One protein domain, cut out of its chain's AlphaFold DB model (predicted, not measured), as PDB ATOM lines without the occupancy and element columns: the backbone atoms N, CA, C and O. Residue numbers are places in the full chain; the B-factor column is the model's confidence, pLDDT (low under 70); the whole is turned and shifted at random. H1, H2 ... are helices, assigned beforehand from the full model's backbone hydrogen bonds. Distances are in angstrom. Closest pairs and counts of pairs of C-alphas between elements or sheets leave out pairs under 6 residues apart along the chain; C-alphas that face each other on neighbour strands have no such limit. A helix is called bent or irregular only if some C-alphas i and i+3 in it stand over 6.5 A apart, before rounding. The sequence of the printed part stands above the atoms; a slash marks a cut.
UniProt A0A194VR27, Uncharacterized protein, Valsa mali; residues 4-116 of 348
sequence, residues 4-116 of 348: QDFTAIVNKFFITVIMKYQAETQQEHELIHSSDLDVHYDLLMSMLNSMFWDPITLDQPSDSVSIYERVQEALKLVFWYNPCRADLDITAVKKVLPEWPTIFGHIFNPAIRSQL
ATOM      1  N   GLN A   4      28.017 119.909  50.067       82.25
ATOM      2  CA  GLN A   4      27.934 120.148  51.508       82.25
ATOM      3  C   GLN A   4      26.520 120.583  51.894       82.25
ATOM      4  O   GLN A   4      25.951 120.022  52.829       82.25
ATOM      5  N   ASP A   5      25.916 121.490  51.122       84.38
ATOM      6  CA  ASP A   5      24.512 121.888  51.263       84.38
ATOM      7  C   ASP A   5      23.586 120.666  51.176       84.38
ATOM      8  O   ASP A   5      22.696 120.481  52.007       84.38
ATOM      9  N   PHE A   6      23.801 119.807  50.171       84.44
ATOM     10  CA  PHE A   6      23.000 118.598  49.994       84.44
ATOM     11  C   PHE A   6      23.164 117.639  51.175       84.44
ATOM     12  O   PHE A   6      22.168 117.177  51.731       84.44
ATOM     13  N   THR A   7      24.407 117.403  51.603       84.75
ATOM     14  CA  THR A   7      24.715 116.570  52.772       84.75
ATOM     15  C   THR A   7      24.028 117.116  54.022       84.75
ATOM     16  O   THR A   7      23.384 116.363  54.736       84.75
ATOM     17  N   ALA A   8      24.049 118.429  54.259       87.38
ATOM     18  CA  ALA A   8      23.376 119.035  55.408       87.38
ATOM     19  C   ALA A   8      21.850 118.816  55.393       87.38
ATOM     20  O   ALA A   8      21.249 118.552  56.440       87.38
ATOM     21  N   ILE A   9      21.210 118.889  54.219       89.88
ATOM     22  CA  ILE A   9      19.773 118.603  54.071       89.88
ATOM     23  C   ILE A   9      19.484 117.127  54.374       89.88
ATOM     24  O   ILE A   9      18.534 116.820  55.098       89.88
ATOM     25  N   VAL A  10      20.317 116.220  53.864       88.62
ATOM     26  CA  VAL A  10      20.212 114.778  54.113       88.62
ATOM     27  C   VAL A  10      20.439 114.450  55.594       88.62
ATOM     28  O   VAL A  10      19.653 113.703  56.176       88.62
ATOM     29  N   ASN A  11      21.439 115.054  56.241       87.38
ATOM     30  CA  ASN A  11      21.682 114.914  57.681       87.38
ATOM     31  C   ASN A  11      20.425 115.283  58.466       87.38
ATOM     32  O   ASN A  11      19.980 114.535  59.333       87.38
ATOM     33  N   LYS A  12      19.814 116.426  58.132       89.38
ATOM     34  CA  LYS A  12      18.581 116.884  58.777       89.38
ATOM     35  C   LYS A  12      17.434 115.889  58.584       89.38
ATOM     36  O   LYS A  12      16.661 115.672  59.517       89.38
ATOM     37  N   PHE A  13      17.329 115.280  57.403       92.19
ATOM     38  CA  PHE A  13      16.370 114.212  57.134       92.19
ATOM     39  C   PHE A  13      16.577 113.002  58.047       92.19
ATOM     40  O   PHE A  13      15.653 112.649  58.781       92.19
ATOM     41  N   PHE A  14      17.775 112.424  58.070       88.56
ATOM     42  CA  PHE A  14      18.050 111.243  58.890       88.56
ATOM     43  C   PHE A  14      17.922 111.522  60.393       88.56
ATOM     44  O   PHE A  14      17.317 110.725  61.104       88.56
ATOM     45  N   ILE A  15      18.374 112.688  60.872       86.56
ATOM     46  CA  ILE A  15      18.160 113.118  62.266       86.56
ATOM     47  C   ILE A  15      16.664 113.147  62.597       86.56
ATOM     48  O   ILE A  15      16.252 112.659  63.643       86.56
ATOM     49  N   THR A  16      15.831 113.686  61.705       87.69
ATOM     50  CA  THR A  16      14.383 113.771  61.946       87.69
ATOM     51  C   THR A  16      13.735 112.388  62.019       87.69
ATOM     52  O   THR A  16      12.833 112.184  62.831       87.69
ATOM     53  N   VAL A  17      14.199 111.431  61.209       86.50
ATOM     54  CA  VAL A  17      13.748 110.032  61.280       86.50
ATOM     55  C   VAL A  17      14.118 109.411  62.631       86.50
ATOM     56  O   VAL A  17      13.243 108.839  63.278       86.50
ATOM     57  N   ILE A  18      15.362 109.584  63.097       81.94
ATOM     58  CA  ILE A  18      15.810 109.092  64.414       81.94
ATOM     59  C   ILE A  18      14.958 109.694  65.541       81.94
ATOM     60  O   ILE A  18      14.442 108.962  66.380       81.94
ATOM     61  N   MET A  19      14.768 111.017  65.543       81.06
ATOM     62  CA  MET A  19      14.000 111.712  66.586       81.06
ATOM     63  C   MET A  19      12.536 111.254  66.628       81.06
ATOM     64  O   MET A  19      11.970 111.070  67.703       81.06
ATOM     65  N   LYS A  20      11.910 111.044  65.461       84.50
ATOM     66  CA  LYS A  20      10.548 110.496  65.395       84.50
ATOM     67  C   LYS A  20      10.483 109.073  65.936       84.50
ATOM     68  O   LYS A  20       9.549 108.761  66.659       84.50
ATOM     69  N   TYR A  21      11.458 108.229  65.600       80.12
ATOM     70  CA  TYR A  21      11.539 106.869  66.131       80.12
ATOM     71  C   TYR A  21      11.600 106.872  67.665       80.12
ATOM     72  O   TYR A  21      10.792 106.202  68.298       80.12
ATOM     73  N   GLN A  22      12.455 107.706  68.262       76.12
ATOM     74  CA  GLN A  22      12.569 107.826  69.722       76.12
ATOM     75  C   GLN A  22      11.264 108.256  70.398       76.12
ATOM     76  O   GLN A  22      10.872 107.691  71.419       76.12
ATOM     77  N   ALA A  23      10.574 109.239  69.812       78.50
ATOM     78  CA  ALA A  23       9.294 109.710  70.331       78.50
ATOM     79  C   ALA A  23       8.231 108.597  70.365       78.50
ATOM     80  O   ALA A  23       7.359 108.605  71.231       78.50
ATOM     81  N   GLU A  24       8.308 107.634  69.444       78.69
ATOM     82  CA  GLU A  24       7.396 106.490  69.388       78.69
ATOM     83  C   GLU A  24       7.755 105.375  70.379       78.69
ATOM     84  O   GLU A  24       6.862 104.667  70.836       78.69
ATOM     85  N   THR A  25       9.024 105.245  70.774       71.94
ATOM     86  CA  THR A  25       9.497 104.184  71.685       71.94
ATOM     87  C   THR A  25       9.228 104.418  73.177       71.94
ATOM     88  O   THR A  25       9.704 103.652  74.006       71.94
ATOM     89  N   GLN A  26       8.474 105.458  73.556       61.84
ATOM     90  CA  GLN A  26       8.111 105.778  74.955       61.84
ATOM     91  C   GLN A  26       9.279 105.908  75.961       61.84
ATOM     92  O   GLN A  26       9.029 106.034  77.158       61.84
ATOM     93  N   GLN A  27      10.541 105.966  75.518       55.66
ATOM     94  CA  GLN A  27      11.622 106.536  76.323       55.66
ATOM     95  C   GLN A  27      11.422 108.056  76.353       55.66
ATOM     96  O   GLN A  27      11.949 108.807  75.530       55.66
ATOM     97  N   GLU A  28      10.553 108.497  77.267       45.19
ATOM     98  CA  GLU A  28      10.468 109.886  77.708       45.19
ATOM     99  C   GLU A  28      11.881 110.410  77.948       45.19
ATOM    100  O   GLU A  28      12.613 109.795  78.707       45.19
ATOM    101  N   HIS A  29      12.250 111.512  77.288       45.53
ATOM    102  CA  HIS A  29      12.778 112.752  77.882       45.53
ATOM    103  C   HIS A  29      13.695 112.692  79.136       45.53
ATOM    104  O   HIS A  29      13.873 113.713  79.803       45.53
ATOM    105  N   GLU A  30      14.344 111.577  79.455       44.41
ATOM    106  CA  GLU A  30      15.452 111.510  80.395       44.41
ATOM    107  C   GLU A  30      16.679 112.009  79.641       44.41
ATOM    108  O   GLU A  30      17.219 111.350  78.757       44.41
ATOM    109  N   LEU A  31      17.006 113.273  79.922       42.84
ATOM    110  CA  LEU A  31      18.217 113.985  79.536       42.84
ATOM    111  C   LEU A  31      19.322 113.078  78.978       42.84
ATOM    112  O   LEU A  31      20.015 112.411  79.737       42.84
ATOM    113  N   ILE A  32      19.500 113.163  77.658       42.78
ATOM    114  CA  ILE A  32      20.702 112.842  76.880       42.78
ATOM    115  C   ILE A  32      21.913 112.552  77.787       42.78
ATOM    116  O   ILE A  32      22.602 113.476  78.234       42.78
ATOM    117  N   HIS A  33      22.193 111.275  78.045       44.62
ATOM    118  CA  HIS A  33      23.478 110.864  78.594       44.62
ATOM    119  C   HIS A  33      24.511 110.856  77.462       44.62
ATOM    120  O   HIS A  33      24.220 110.482  76.327       44.62
ATOM    121  N   SER A  34      25.739 111.293  77.748       45.91
ATOM    122  CA  SER A  34      26.793 111.444  76.735       45.91
ATOM    123  C   SER A  34      27.144 110.146  75.993       45.91
ATOM    124  O   SER A  34      27.762 110.221  74.942       45.91
ATOM    125  N   SER A  35      26.760 108.979  76.522       47.66
ATOM    126  CA  SER A  35      26.951 107.660  75.904       47.66
ATOM    127  C   SER A  35      25.966 107.343  74.773       47.66
ATOM    128  O   SER A  35      26.314 106.578  73.880       47.66
ATOM    129  N   ASP A  36      24.769 107.938  74.768       49.12
ATOM    130  CA  ASP A  36      23.764 107.692  73.718       49.12
ATOM    131  C   ASP A  36      24.013 108.565  72.480       49.12
ATOM    132  O   ASP A  36      23.611 108.228  71.365       49.12
ATOM    133  N   LEU A  37      24.747 109.673  72.652       49.47
ATOM    134  CA  LEU A  37      25.155 110.543  71.550       49.47
ATOM    135  C   LEU A  37      26.018 109.795  70.521       49.47
ATOM    136  O   LEU A  37      25.852 110.026  69.323       49.47
ATOM    137  N   ASP A  38      26.886 108.888  70.982       54.78
ATOM    138  CA  ASP A  38      27.801 108.119  70.131       54.78
ATOM    139  C   ASP A  38      27.047 107.086  69.283       54.78
ATOM    140  O   ASP A  38      27.271 107.001  68.078       54.78
ATOM    141  N   VAL A  39      26.060 106.386  69.856       58.91
ATOM    142  CA  VAL A  39      25.225 105.427  69.109       58.91
ATOM    143  C   VAL A  39      24.418 106.138  68.020       58.91
ATOM    144  O   VAL A  39      24.318 105.645  66.897       58.91
ATOM    145  N   HIS A  40      23.871 107.321  68.308       63.59
ATOM    146  CA  HIS A  40      23.132 108.105  67.315       63.59
ATOM    147  C   HIS A  40      24.030 108.729  66.256       63.59
ATOM    148  O   HIS A  40      23.624 108.818  65.094       63.59
ATOM    149  N   TYR A  41      25.233 109.145  66.637       68.25
ATOM    150  CA  TYR A  41      26.229 109.632  65.698       68.25
ATOM    151  C   TYR A  41      26.668 108.515  64.752       68.25
ATOM    152  O   TYR A  41      26.606 108.705  63.540       68.25
ATOM    153  N   ASP A  42      26.995 107.331  65.266       72.00
ATOM    154  CA  ASP A  42      27.375 106.169  64.459       72.00
ATOM    155  C   ASP A  42      26.242 105.726  63.534       72.00
ATOM    156  O   ASP A  42      26.472 105.421  62.361       72.00
ATOM    157  N   LEU A  43      24.999 105.751  64.023       73.50
ATOM    158  CA  LEU A  43      23.815 105.436  63.228       73.50
ATOM    159  C   LEU A  43      23.596 106.449  62.102       73.50
ATOM    160  O   LEU A  43      23.385 106.074  60.948       73.50
ATOM    161  N   LEU A  44      23.663 107.740  62.428       77.12
ATOM    162  CA  LEU A  44      23.530 108.833  61.471       77.12
ATOM    163  C   LEU A  44      24.641 108.776  60.421       77.12
ATOM    164  O   LEU A  44      24.358 108.853  59.227       77.12
ATOM    165  N   MET A  45      25.888 108.603  60.854       77.62
ATOM    166  CA  MET A  45      27.043 108.460  59.974       77.62
ATOM    167  C   MET A  45      26.917 107.217  59.094       77.62
ATOM    168  O   MET A  45      27.237 107.287  57.911       77.62
ATOM    169  N   SER A  46      26.378 106.115  59.614       77.12
ATOM    170  CA  SER A  46      26.108 104.904  58.832       77.12
ATOM    171  C   SER A  46      25.027 105.126  57.770       77.12
ATOM    172  O   SER A  46      25.228 104.734  56.620       77.12
ATOM    173  N   MET A  47      23.917 105.800  58.104       80.50
ATOM    174  CA  MET A  47      22.881 106.174  57.124       80.50
ATOM    175  C   MET A  47      23.448 107.082  56.033       80.50
ATOM    176  O   MET A  47      23.203 106.862  54.847       80.50
ATOM    177  N   LEU A  48      24.229 108.088  56.425       80.56
ATOM    178  CA  LEU A  48      24.856 109.015  55.488       80.56
ATOM    179  C   LEU A  48      25.837 108.308  54.573       80.56
ATOM    180  O   LEU A  48      25.728 108.434  53.356       80.56
ATOM    181  N   ASN A  49      26.742 107.517  55.143       78.62
ATOM    182  CA  ASN A  49      27.697 106.747  54.365       78.62
ATOM    183  C   ASN A  49      26.970 105.825  53.388       78.62
ATOM    184  O   ASN A  49      27.292 105.864  52.213       78.62
ATOM    185  N   SER A  50      25.923 105.118  53.814       75.81
ATOM    186  CA  SER A  50      25.150 104.217  52.942       75.81
ATOM    187  C   SER A  50      24.385 104.935  51.820       75.81
ATOM    188  O   SER A  50      24.070 104.341  50.792       75.81
ATOM    189  N   MET A  51      24.072 106.225  51.983       77.94
ATOM    190  CA  MET A  51      23.459 107.024  50.916       77.94
ATOM    191  C   MET A  51      24.473 107.396  49.819       77.94
ATOM    192  O   MET A  51      24.113 107.527  48.641       77.94
ATOM    193  N   PHE A  52      25.738 107.585  50.201       73.75
ATOM    194  CA  PHE A  52      26.806 108.066  49.320       73.75
ATOM    195  C   PHE A  52      27.792 106.984  48.871       73.75
ATOM    196  O   PHE A  52      28.448 107.193  47.854       73.75
ATOM    197  N   TRP A  53      27.860 105.854  49.573       71.56
ATOM    198  CA  TRP A  53      28.826 104.760  49.431       71.56
ATOM    199  C   TRP A  53      28.123 103.414  49.555       71.56
ATOM    200  O   TRP A  53      27.138 103.280  50.284       71.56
ATOM    201  N   ASP A  54      28.618 102.418  48.826       65.94
ATOM    202  CA  ASP A  54      28.142 101.055  48.987       65.94
ATOM    203  C   ASP A  54      28.659 100.524  50.338       65.94
ATOM    204  O   ASP A  54      29.865 100.539  50.591       65.94
ATOM    205  N   PRO A  55      27.772 100.084  51.240       59.50
ATOM    206  CA  PRO A  55      28.147  99.717  52.605       59.50
ATOM    207  C   PRO A  55      28.989  98.434  52.680       59.50
ATOM    208  O   PRO A  55      29.614  98.184  53.709       59.50
ATOM    209  N   ILE A  56      28.994  97.609  51.627       64.56
ATOM    210  CA  ILE A  56      29.706  96.325  51.574       64.56
ATOM    211  C   ILE A  56      31.092  96.516  50.959       64.56
ATOM    212  O   ILE A  56      32.077  95.968  51.452       64.56
ATOM    213  N   THR A  57      31.170  97.278  49.873       68.31
ATOM    214  CA  THR A  57      32.398  97.455  49.083       68.31
ATOM    215  C   THR A  57      33.164  98.725  49.441       68.31
ATOM    216  O   THR A  57      34.350  98.809  49.142       68.31
ATOM    217  N   LEU A  58      32.519  99.686  50.115       65.19
ATOM    218  CA  LEU A  58      33.032 101.036  50.395       65.19
ATOM    219  C   LEU A  58      33.381 101.840  49.130       65.19
ATOM    220  O   LEU A  58      34.019 102.890  49.218       65.19
ATOM    221  N   ASP A  59      32.924 101.380  47.968       71.88
ATOM    222  CA  ASP A  59      33.082 102.061  46.692       71.88
ATOM    223  C   ASP A  59      31.929 103.043  46.445       71.88
ATOM    224  O   ASP A  59      30.874 102.998  47.093       71.88
ATOM    225  N   GLN A  60      32.120 103.963  45.490       65.50
ATOM    226  CA  GLN A  60      31.009 104.788  45.015       65.50
ATOM    227  C   GLN A  60      29.911 103.859  44.478       65.50
ATOM    228  O   GLN A  60      30.209 102.987  43.656       65.50
ATOM    229  N   PRO A  61      28.649 104.003  44.917       62.56
ATOM    230  CA  PRO A  61      27.622 103.057  44.536       62.56
ATOM    231  C   PRO A  61      27.359 103.209  43.050       62.56
ATOM    232  O   PRO A  61      27.420 104.324  42.524       62.56
ATOM    233  N   SER A  62      27.011 102.096  42.406       64.06
ATOM    234  CA  SER A  62      26.759 102.048  40.968       64.06
ATOM    235  C   SER A  62      25.920 103.240  40.492       64.06
ATOM    236  O   SER A  62      24.871 103.560  41.071       64.06
ATOM    237  N   ASP A  63      26.351 103.834  39.376       66.69
ATOM    238  CA  ASP A  63      25.646 104.891  38.641       66.69
ATOM    239  C   ASP A  63      24.242 104.464  38.185       66.69
ATOM    240  O   ASP A  63      23.505 105.263  37.617       66.69
ATOM    241  N   SER A  64      23.861 103.199  38.386       72.50
ATOM    242  CA  SER A  64      22.549 102.656  38.040       72.50
ATOM    243  C   SER A  64      21.509 102.729  39.162       72.50
ATOM    244  O   SER A  64      20.334 102.520  38.870       72.50
ATOM    245  N   VAL A  65      21.900 102.983  40.417       78.38
ATOM    246  CA  VAL A  65      20.979 102.929  41.572       78.38
ATOM    247  C   VAL A  65      20.266 104.266  41.758       78.38
ATOM    248  O   VAL A  65      20.897 105.332  41.741       78.38
ATOM    249  N   SER A  66      18.948 104.226  41.958       83.19
ATOM    250  CA  SER A  66      18.164 105.448  42.140       83.19
ATOM    251  C   SER A  66      18.382 106.076  43.521       83.19
ATOM    252  O   SER A  66      18.693 105.397  44.498       83.19
ATOM    253  N   ILE A  67      18.177 107.393  43.638       83.62
ATOM    254  CA  ILE A  67      18.200 108.090  44.936       83.62
ATOM    255  C   ILE A  67      17.183 107.492  45.921       83.62
ATOM    256  O   ILE A  67      17.440 107.445  47.120       83.62
ATOM    257  N   TYR A  68      16.049 107.011  45.411       83.44
ATOM    258  CA  TYR A  68      15.006 106.378  46.209       83.44
ATOM    259  C   TYR A  68      15.490 105.060  46.810       83.44
ATOM    260  O   TYR A  68      15.407 104.882  48.022       83.44
ATOM    261  N   GLU A  69      16.058 104.183  45.977       80.19
ATOM    262  CA  GLU A  69      16.619 102.906  46.420       80.19
ATOM    263  C   GLU A  69      17.746 103.137  47.432       80.19
ATOM    264  O   GLU A  69      17.761 102.496  48.477       80.19
ATOM    265  N   ARG A  70      18.622 104.128  47.212       81.69
ATOM    266  CA  ARG A  70      19.684 104.458  48.180       81.69
ATOM    267  C   ARG A  70      19.147 104.924  49.530       81.69
ATOM    268  O   ARG A  70      19.658 104.501  50.562       81.69
ATOM    269  N   VAL A  71      18.123 105.779  49.546       85.81
ATOM    270  CA  VAL A  71      17.488 106.205  50.805       85.81
ATOM    271  C   VAL A  71      16.853 105.012  51.512       85.81
ATOM    272  O   VAL A  71      17.012 104.871  52.722       85.81
ATOM    273  N   GLN A  72      16.172 104.133  50.775       80.38
ATOM    274  CA  GLN A  72      15.589 102.927  51.355       80.38
ATOM    275  C   GLN A  72      16.653 101.988  51.925       80.38
ATOM    276  O   GLN A  72      16.492 101.540  53.054       80.38
ATOM    277  N   GLU A  73      17.732 101.705  51.195       77.75
ATOM    278  CA  GLU A  73      18.819 100.848  51.679       77.75
ATOM    279  C   GLU A  73      19.520 101.453  52.899       77.75
ATOM    280  O   GLU A  73      19.728 100.751  53.885       77.75
ATOM    281  N   ALA A  74      19.782 102.765  52.908       82.81
ATOM    282  CA  ALA A  74      20.338 103.450  54.076       82.81
ATOM    283  C   ALA A  74      19.454 103.281  55.322       82.81
ATOM    284  O   ALA A  74      19.959 102.995  56.407       82.81
ATOM    285  N   LEU A  75      18.131 103.402  55.165       81.81
ATOM    286  CA  LEU A  75      17.178 103.161  56.249       81.81
ATOM    287  C   LEU A  75      17.149 101.676  56.662       81.81
ATOM    288  O   LEU A  75      17.140 101.379  57.855       81.81
ATOM    289  N   LYS A  76      17.187 100.732  55.712       74.12
ATOM    290  CA  LYS A  76      17.211  99.284  56.007       74.12
ATOM    291  C   LYS A  76      18.463  98.865  56.764       74.12
ATOM    292  O   LYS A  76      18.361  98.142  57.744       74.12
ATOM    293  N   LEU A  77      19.643  99.297  56.334       72.50
ATOM    294  CA  LEU A  77      20.905  98.904  56.970       72.50
ATOM    295  C   LEU A  77      20.913  99.272  58.453       72.50
ATOM    296  O   LEU A  77      21.317  98.496  59.313       72.50
ATOM    297  N   VAL A  78      20.384 100.449  58.749       70.56
ATOM    298  CA  VAL A  78      20.377 101.024  60.084       70.56
ATOM    299  C   VAL A  78      19.280 100.455  60.981       70.56
ATOM    300  O   VAL A  78      19.558 100.161  62.142       70.56
ATOM    301  N   PHE A  79      18.070 100.242  60.465       70.38
ATOM    302  CA  PHE A  79      16.941  99.758  61.273       70.38
ATOM    303  C   PHE A  79      16.695  98.242  61.175       70.38
ATOM    304  O   PHE A  79      15.928  97.700  61.964       70.38
ATOM    305  N   TRP A  80      17.319  97.545  60.223       63.94
ATOM    306  CA  TRP A  80      17.044  96.133  59.919       63.94
ATOM    307  C   TRP A  80      18.275  95.228  59.977       63.94
ATOM    308  O   TRP A  80      18.133  94.063  60.329       63.94
ATOM    309  N   TYR A  81      19.481  95.745  59.713       54.38
ATOM    310  CA  TYR A  81      20.739  95.004  59.926       54.38
ATOM    311  C   TYR A  81      21.347  95.216  61.318       54.38
ATOM    312  O   TYR A  81      22.148  94.402  61.777       54.38
ATOM    313  N   ASN A  82      20.897  96.245  62.041       52.97
ATOM    314  CA  ASN A  82      21.297  96.502  63.423       52.97
ATOM    315  C   ASN A  82      20.428  95.888  64.560       52.97
ATOM    316  O   ASN A  82      20.748  96.167  65.717       52.97
ATOM    317  N   PRO A  83      19.395  95.034  64.349       45.56
ATOM    318  CA  PRO A  83      18.638  94.448  65.459       45.56
ATOM    319  C   PRO A  83      19.464  93.436  66.263       45.56
ATOM    320  O   PRO A  83      19.121  93.123  67.394       45.56
ATOM    321  N   CYS A  84      20.589  92.950  65.728       41.84
ATOM    322  CA  CYS A  84      21.513  92.098  66.481       41.84
ATOM    323  C   CYS A  84      22.454  92.887  67.416       41.84
ATOM    324  O   CYS A  84      23.219  92.265  68.152       41.84
ATOM    325  N   ARG A  85      22.439  94.230  67.381       43.94
ATOM    326  CA  ARG A  85      23.254  95.100  68.253       43.94
ATOM    327  C   ARG A  85      22.448  96.122  69.062       43.94
ATOM    328  O   ARG A  85      22.996  96.646  70.025       43.94
ATOM    329  N   ALA A  86      21.194  96.399  68.705       51.69
ATOM    330  CA  ALA A  86      20.323  97.328  69.418       51.69
ATOM    331  C   ALA A  86      18.927  96.718  69.620       51.69
ATOM    332  O   ALA A  86      18.369  96.150  68.681       51.69
ATOM    333  N   ASP A  87      18.361  96.884  70.820       57.19
ATOM    334  CA  ASP A  87      16.970  96.576  71.179       57.19
ATOM    335  C   ASP A  87      15.992  97.489  70.407       57.19
ATOM    336  O   ASP A  87      15.368  98.394  70.961       57.19
ATOM    337  N   LEU A  88      15.909  97.324  69.085       65.56
ATOM    338  CA  LEU A  88      15.031  98.125  68.234       65.56
ATOM    339  C   LEU A  88      13.566  97.734  68.469       65.56
ATOM    340  O   LEU A  88      13.178  96.580  68.277       65.56
ATOM    341  N   ASP A  89      12.729  98.711  68.814       70.19
ATOM    342  CA  ASP A  89      11.285  98.525  68.908       70.19
ATOM    343  C   ASP A  89      10.685  98.469  67.501       70.19
ATOM    344  O   ASP A  89      10.442  99.480  66.829       70.19
ATOM    345  N   ILE A  90      10.421  97.244  67.060       72.94
ATOM    346  CA  ILE A  90       9.834  96.932  65.757       72.94
ATOM    347  C   ILE A  90       8.501  97.676  65.547       72.94
ATOM    348  O   ILE A  90       8.170  98.029  64.413       72.94
ATOM    349  N   THR A  91       7.743  97.960  66.609       74.31
ATOM    350  CA  THR A  91       6.469  98.691  66.528       74.31
ATOM    351  C   THR A  91       6.694 100.149  66.135       74.31
ATOM    352  O   THR A  91       6.033 100.651  65.222       74.31
ATOM    353  N   ALA A  92       7.668 100.818  66.757       74.94
ATOM    354  CA  ALA A  92       8.051 102.187  66.414       74.94
ATOM    355  C   ALA A  92       8.651 102.275  65.000       74.94
ATOM    356  O   ALA A  92       8.291 103.169  64.225       74.94
ATOM    357  N   VAL A  93       9.489 101.306  64.608       75.88
ATOM    358  CA  VAL A  93      10.029 101.202  63.237       75.88
ATOM    359  C   VAL A  93       8.895 101.111  62.205       75.88
ATOM    360  O   VAL A  93       8.891 101.861  61.223       75.88
ATOM    361  N   LYS A  94       7.896 100.252  62.454       74.94
ATOM    362  CA  LYS A  94       6.710 100.069  61.595       74.94
ATOM    363  C   LYS A  94       5.865 101.335  61.445       74.94
ATOM    364  O   LYS A  94       5.170 101.471  60.439       74.94
ATOM    365  N   LYS A  95       5.922 102.259  62.406       78.19
ATOM    366  CA  LYS A  95       5.185 103.527  62.354       78.19
ATOM    367  C   LYS A  95       5.957 104.630  61.626       78.19
ATOM    368  O   LYS A  95       5.373 105.332  60.806       78.19
ATOM    369  N   VAL A  96       7.258 104.773  61.886       78.44
ATOM    370  CA  VAL A  96       8.053 105.908  61.379       78.44
ATOM    371  C   VAL A  96       8.559 105.697  59.956       78.44
ATOM    372  O   VAL A  96       8.506 106.628  59.148       78.44
ATOM    373  N   LEU A  97       9.041 104.498  59.613       78.44
ATOM    374  CA  LEU A  97       9.669 104.280  58.307       78.44
ATOM    375  C   LEU A  97       8.717 104.491  57.125       78.44
ATOM    376  O   LEU A  97       9.130 105.163  56.184       78.44
ATOM    377  N   PRO A  98       7.446 104.049  57.134       80.50
ATOM    378  CA  PRO A  98       6.525 104.358  56.036       80.50
ATOM    379  C   PRO A  98       6.333 105.863  55.772       80.50
ATOM    380  O   PRO A  98       6.017 106.248  54.646       80.50
ATOM    381  N   GLU A  99       6.559 106.727  56.769       82.75
ATOM    382  CA  GLU A  99       6.449 108.184  56.629       82.75
ATOM    383  C   GLU A  99       7.690 108.854  56.022       82.75
ATOM    384  O   GLU A  99       7.650 110.058  55.741       82.75
ATOM    385  N   TRP A 100       8.790 108.124  55.798       85.19
ATOM    386  CA  TRP A 100      10.041 108.714  55.308       85.19
ATOM    387  C   TRP A 100       9.873 109.584  54.047       85.19
ATOM    388  O   TRP A 100      10.493 110.649  54.021       85.19
ATOM    389  N   PRO A 101       9.029 109.255  53.039       85.69
ATOM    390  CA  PRO A 101       8.868 110.112  51.862       85.69
ATOM    391  C   PRO A 101       8.248 111.465  52.229       85.69
ATOM    392  O   PRO A 101       8.655 112.518  51.734       85.69
ATOM    393  N   THR A 102       7.287 111.459  53.150       87.00
ATOM    394  CA  THR A 102       6.659 112.681  53.657       87.00
ATOM    395  C   THR A 102       7.670 113.521  54.434       87.00
ATOM    396  O   THR A 102       7.765 114.728  54.209       87.00
ATOM    397  N   ILE A 103       8.471 112.895  55.305       88.75
ATOM    398  CA  ILE A 103       9.529 113.569  56.079       88.75
ATOM    399  C   ILE A 103      10.577 114.173  55.133       88.75
ATOM    400  O   ILE A 103      10.949 115.339  55.278       88.75
ATOM    401  N   PHE A 104      11.009 113.404  54.134       88.75
ATOM    402  CA  PHE A 104      11.979 113.828  53.133       88.75
ATOM    403  C   PHE A 104      11.469 115.044  52.354       88.75
ATOM    404  O   PHE A 104      12.152 116.066  52.306       88.75
ATOM    405  N   GLY A 105      10.235 115.000  51.841       89.00
ATOM    406  CA  GLY A 105       9.612 116.140  51.161       89.00
ATOM    407  C   GLY A 105       9.479 117.376  52.057       89.00
ATOM    408  O   GLY A 105       9.797 118.487  51.628       89.00
ATOM    409  N   HIS A 106       9.085 117.199  53.322       92.56
ATOM    410  CA  HIS A 106       8.923 118.300  54.278       92.56
ATOM    411  C   HIS A 106      10.241 119.016  54.610       92.56
ATOM    412  O   HIS A 106      10.244 120.212  54.896       92.56
ATOM    413  N   ILE A 107      11.369 118.309  54.548       92.19
ATOM    414  CA  ILE A 107      12.697 118.878  54.810       92.19
ATOM    415  C   ILE A 107      13.312 119.445  53.532       92.19
ATOM    416  O   ILE A 107      13.852 120.555  53.542       92.19
ATOM    417  N   PHE A 108      13.208 118.710  52.428       91.44
ATOM    418  CA  PHE A 108      13.891 119.038  51.186       91.44
ATOM    419  C   PHE A 108      13.213 120.185  50.432       91.44
ATOM    420  O   PHE A 108      13.887 121.126  50.004       91.44
ATOM    421  N   ASN A 109      11.880 120.167  50.304       91.38
ATOM    422  CA  ASN A 109      11.156 121.164  49.508       91.38
ATOM    423  C   ASN A 109      11.390 122.601  50.015       91.38
ATOM    424  O   ASN A 109      11.748 123.459  49.201       91.38
ATOM    425  N   PRO A 110      11.294 122.902  51.328       91.19
ATOM    426  CA  PRO A 110      11.596 124.240  51.837       91.19
ATOM    427  C   PRO A 110      13.069 124.635  51.676       91.19
ATOM    428  O   PRO A 110      13.358 125.798  51.385       91.19
ATOM    429  N   ALA A 111      13.996 123.682  51.834       90.31
ATOM    430  CA  ALA A 111      15.433 123.927  51.708       90.31
ATOM    431  C   ALA A 111      15.841 124.308  50.278       90.31
ATOM    432  O   ALA A 111      16.708 125.159  50.086       90.31
ATOM    433  N   ILE A 112      15.194 123.733  49.263       89.62
ATOM    434  CA  ILE A 112      15.391 124.154  47.871       89.62
ATOM    435  C   ILE A 112      14.637 125.442  47.576       89.62
ATOM    436  O   ILE A 112      15.169 126.337  46.915       89.62
ATOM    437  N   ARG A 113      13.410 125.582  48.088       86.75
ATOM    438  CA  ARG A 113      12.596 126.774  47.848       86.75
ATOM    439  C   ARG A 113      13.280 128.051  48.330       86.75
ATOM    440  O   ARG A 113      13.122 129.076  47.671       86.75
ATOM    441  N   SER A 114      14.045 127.988  49.422       86.94
ATOM    442  CA  SER A 114      14.822 129.121  49.946       86.94
ATOM    443  C   SER A 114      15.968 129.559  49.021       86.94
ATOM    444  O   SER A 114      16.345 130.728  49.041       86.94
ATOM    445  N   GLN A 115      16.486 128.657  48.179       86.62
ATOM    446  CA  GLN A 115      17.521 128.957  47.180       86.62
ATOM    447  C   GLN A 115      16.948 129.526  45.878       86.62
ATOM    448  O   GLN A 115      17.688 130.072  45.055       86.62
ATOM    449  N   LEU A 116      15.641 129.372  45.669       85.00
ATOM    450  CA  LEU A 116      14.941 129.859  44.494       85.00
ATOM    451  C   LEU A 116      14.368 131.254  44.758       85.00
ATOM    452  O   LEU A 116      13.857 131.533  45.846       85.00
TER     453      LEU A 116
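Overview. This is residues 4 to 116 of the 348 residues of an uncharacterized protein of Valsa mali (UniProt A0A194VR27). H1 makes the core: both arms of the long bent helix H4 pack on it, and H2, folded with H3 into a hairpin, crosses it. Residues 27 to 38 stick out. The printed part has 113 residues with four named helices, all helix, compact, radius of gyration of the C-alphas 14.6 A, spans 39 by 36 by 27 A.

Arrangement. H4, residues 90 to 113, was assigned as one helix by its hydrogen bonds but is bent, C-alphas 98 and 101 being 7.5 A apart. Its arm H4a, residues 90 to 98, is irregular, C-alphas 95 and 98 being 6.51 A apart; H4b is residues 101 to 113. Look at H1, residues 4 to 24: residues 17 to 24 alone touch H4a, closest C-alphas Glu 24 and Ala 92, 5.3 A; residues 9 to 17 alone touch H4b, closest Phe 13 and Phe 104, 6.0 A. H2, residues 36 to 52, touches H1 residues 10 to 18 alone at a steep tilt of 50 degrees, closest C-alphas Phe 14 and Leu 44, 6.5 A. H2 and H3, residues 67 to 80, form a hairpin, closest C-alphas Met 47 and Ala 74, 4.8 A. Every O i to N i+4 pair is within hydrogen-bond range in H1, H2 and H3; H4a has 4 of 5, H4b 7 of 9.

Along the chain. Find C-alpha 4 at (27.934, 120.148, 51.508); H1 runs 30.5 A from there. H2 spans 24.6 A, H3 19.2 A, H4a 12.7 A, and H4b 17.5 A to C-alpha 113 at (12.596, 126.774, 47.848).

Size, cuts and confidence. The printed part has no cut; links H1 to H2 and H2 to H3 are long. Look for pLDDT under 70 at residues 26 to 41, 54 to 58, 60 to 63 and 80 to 88.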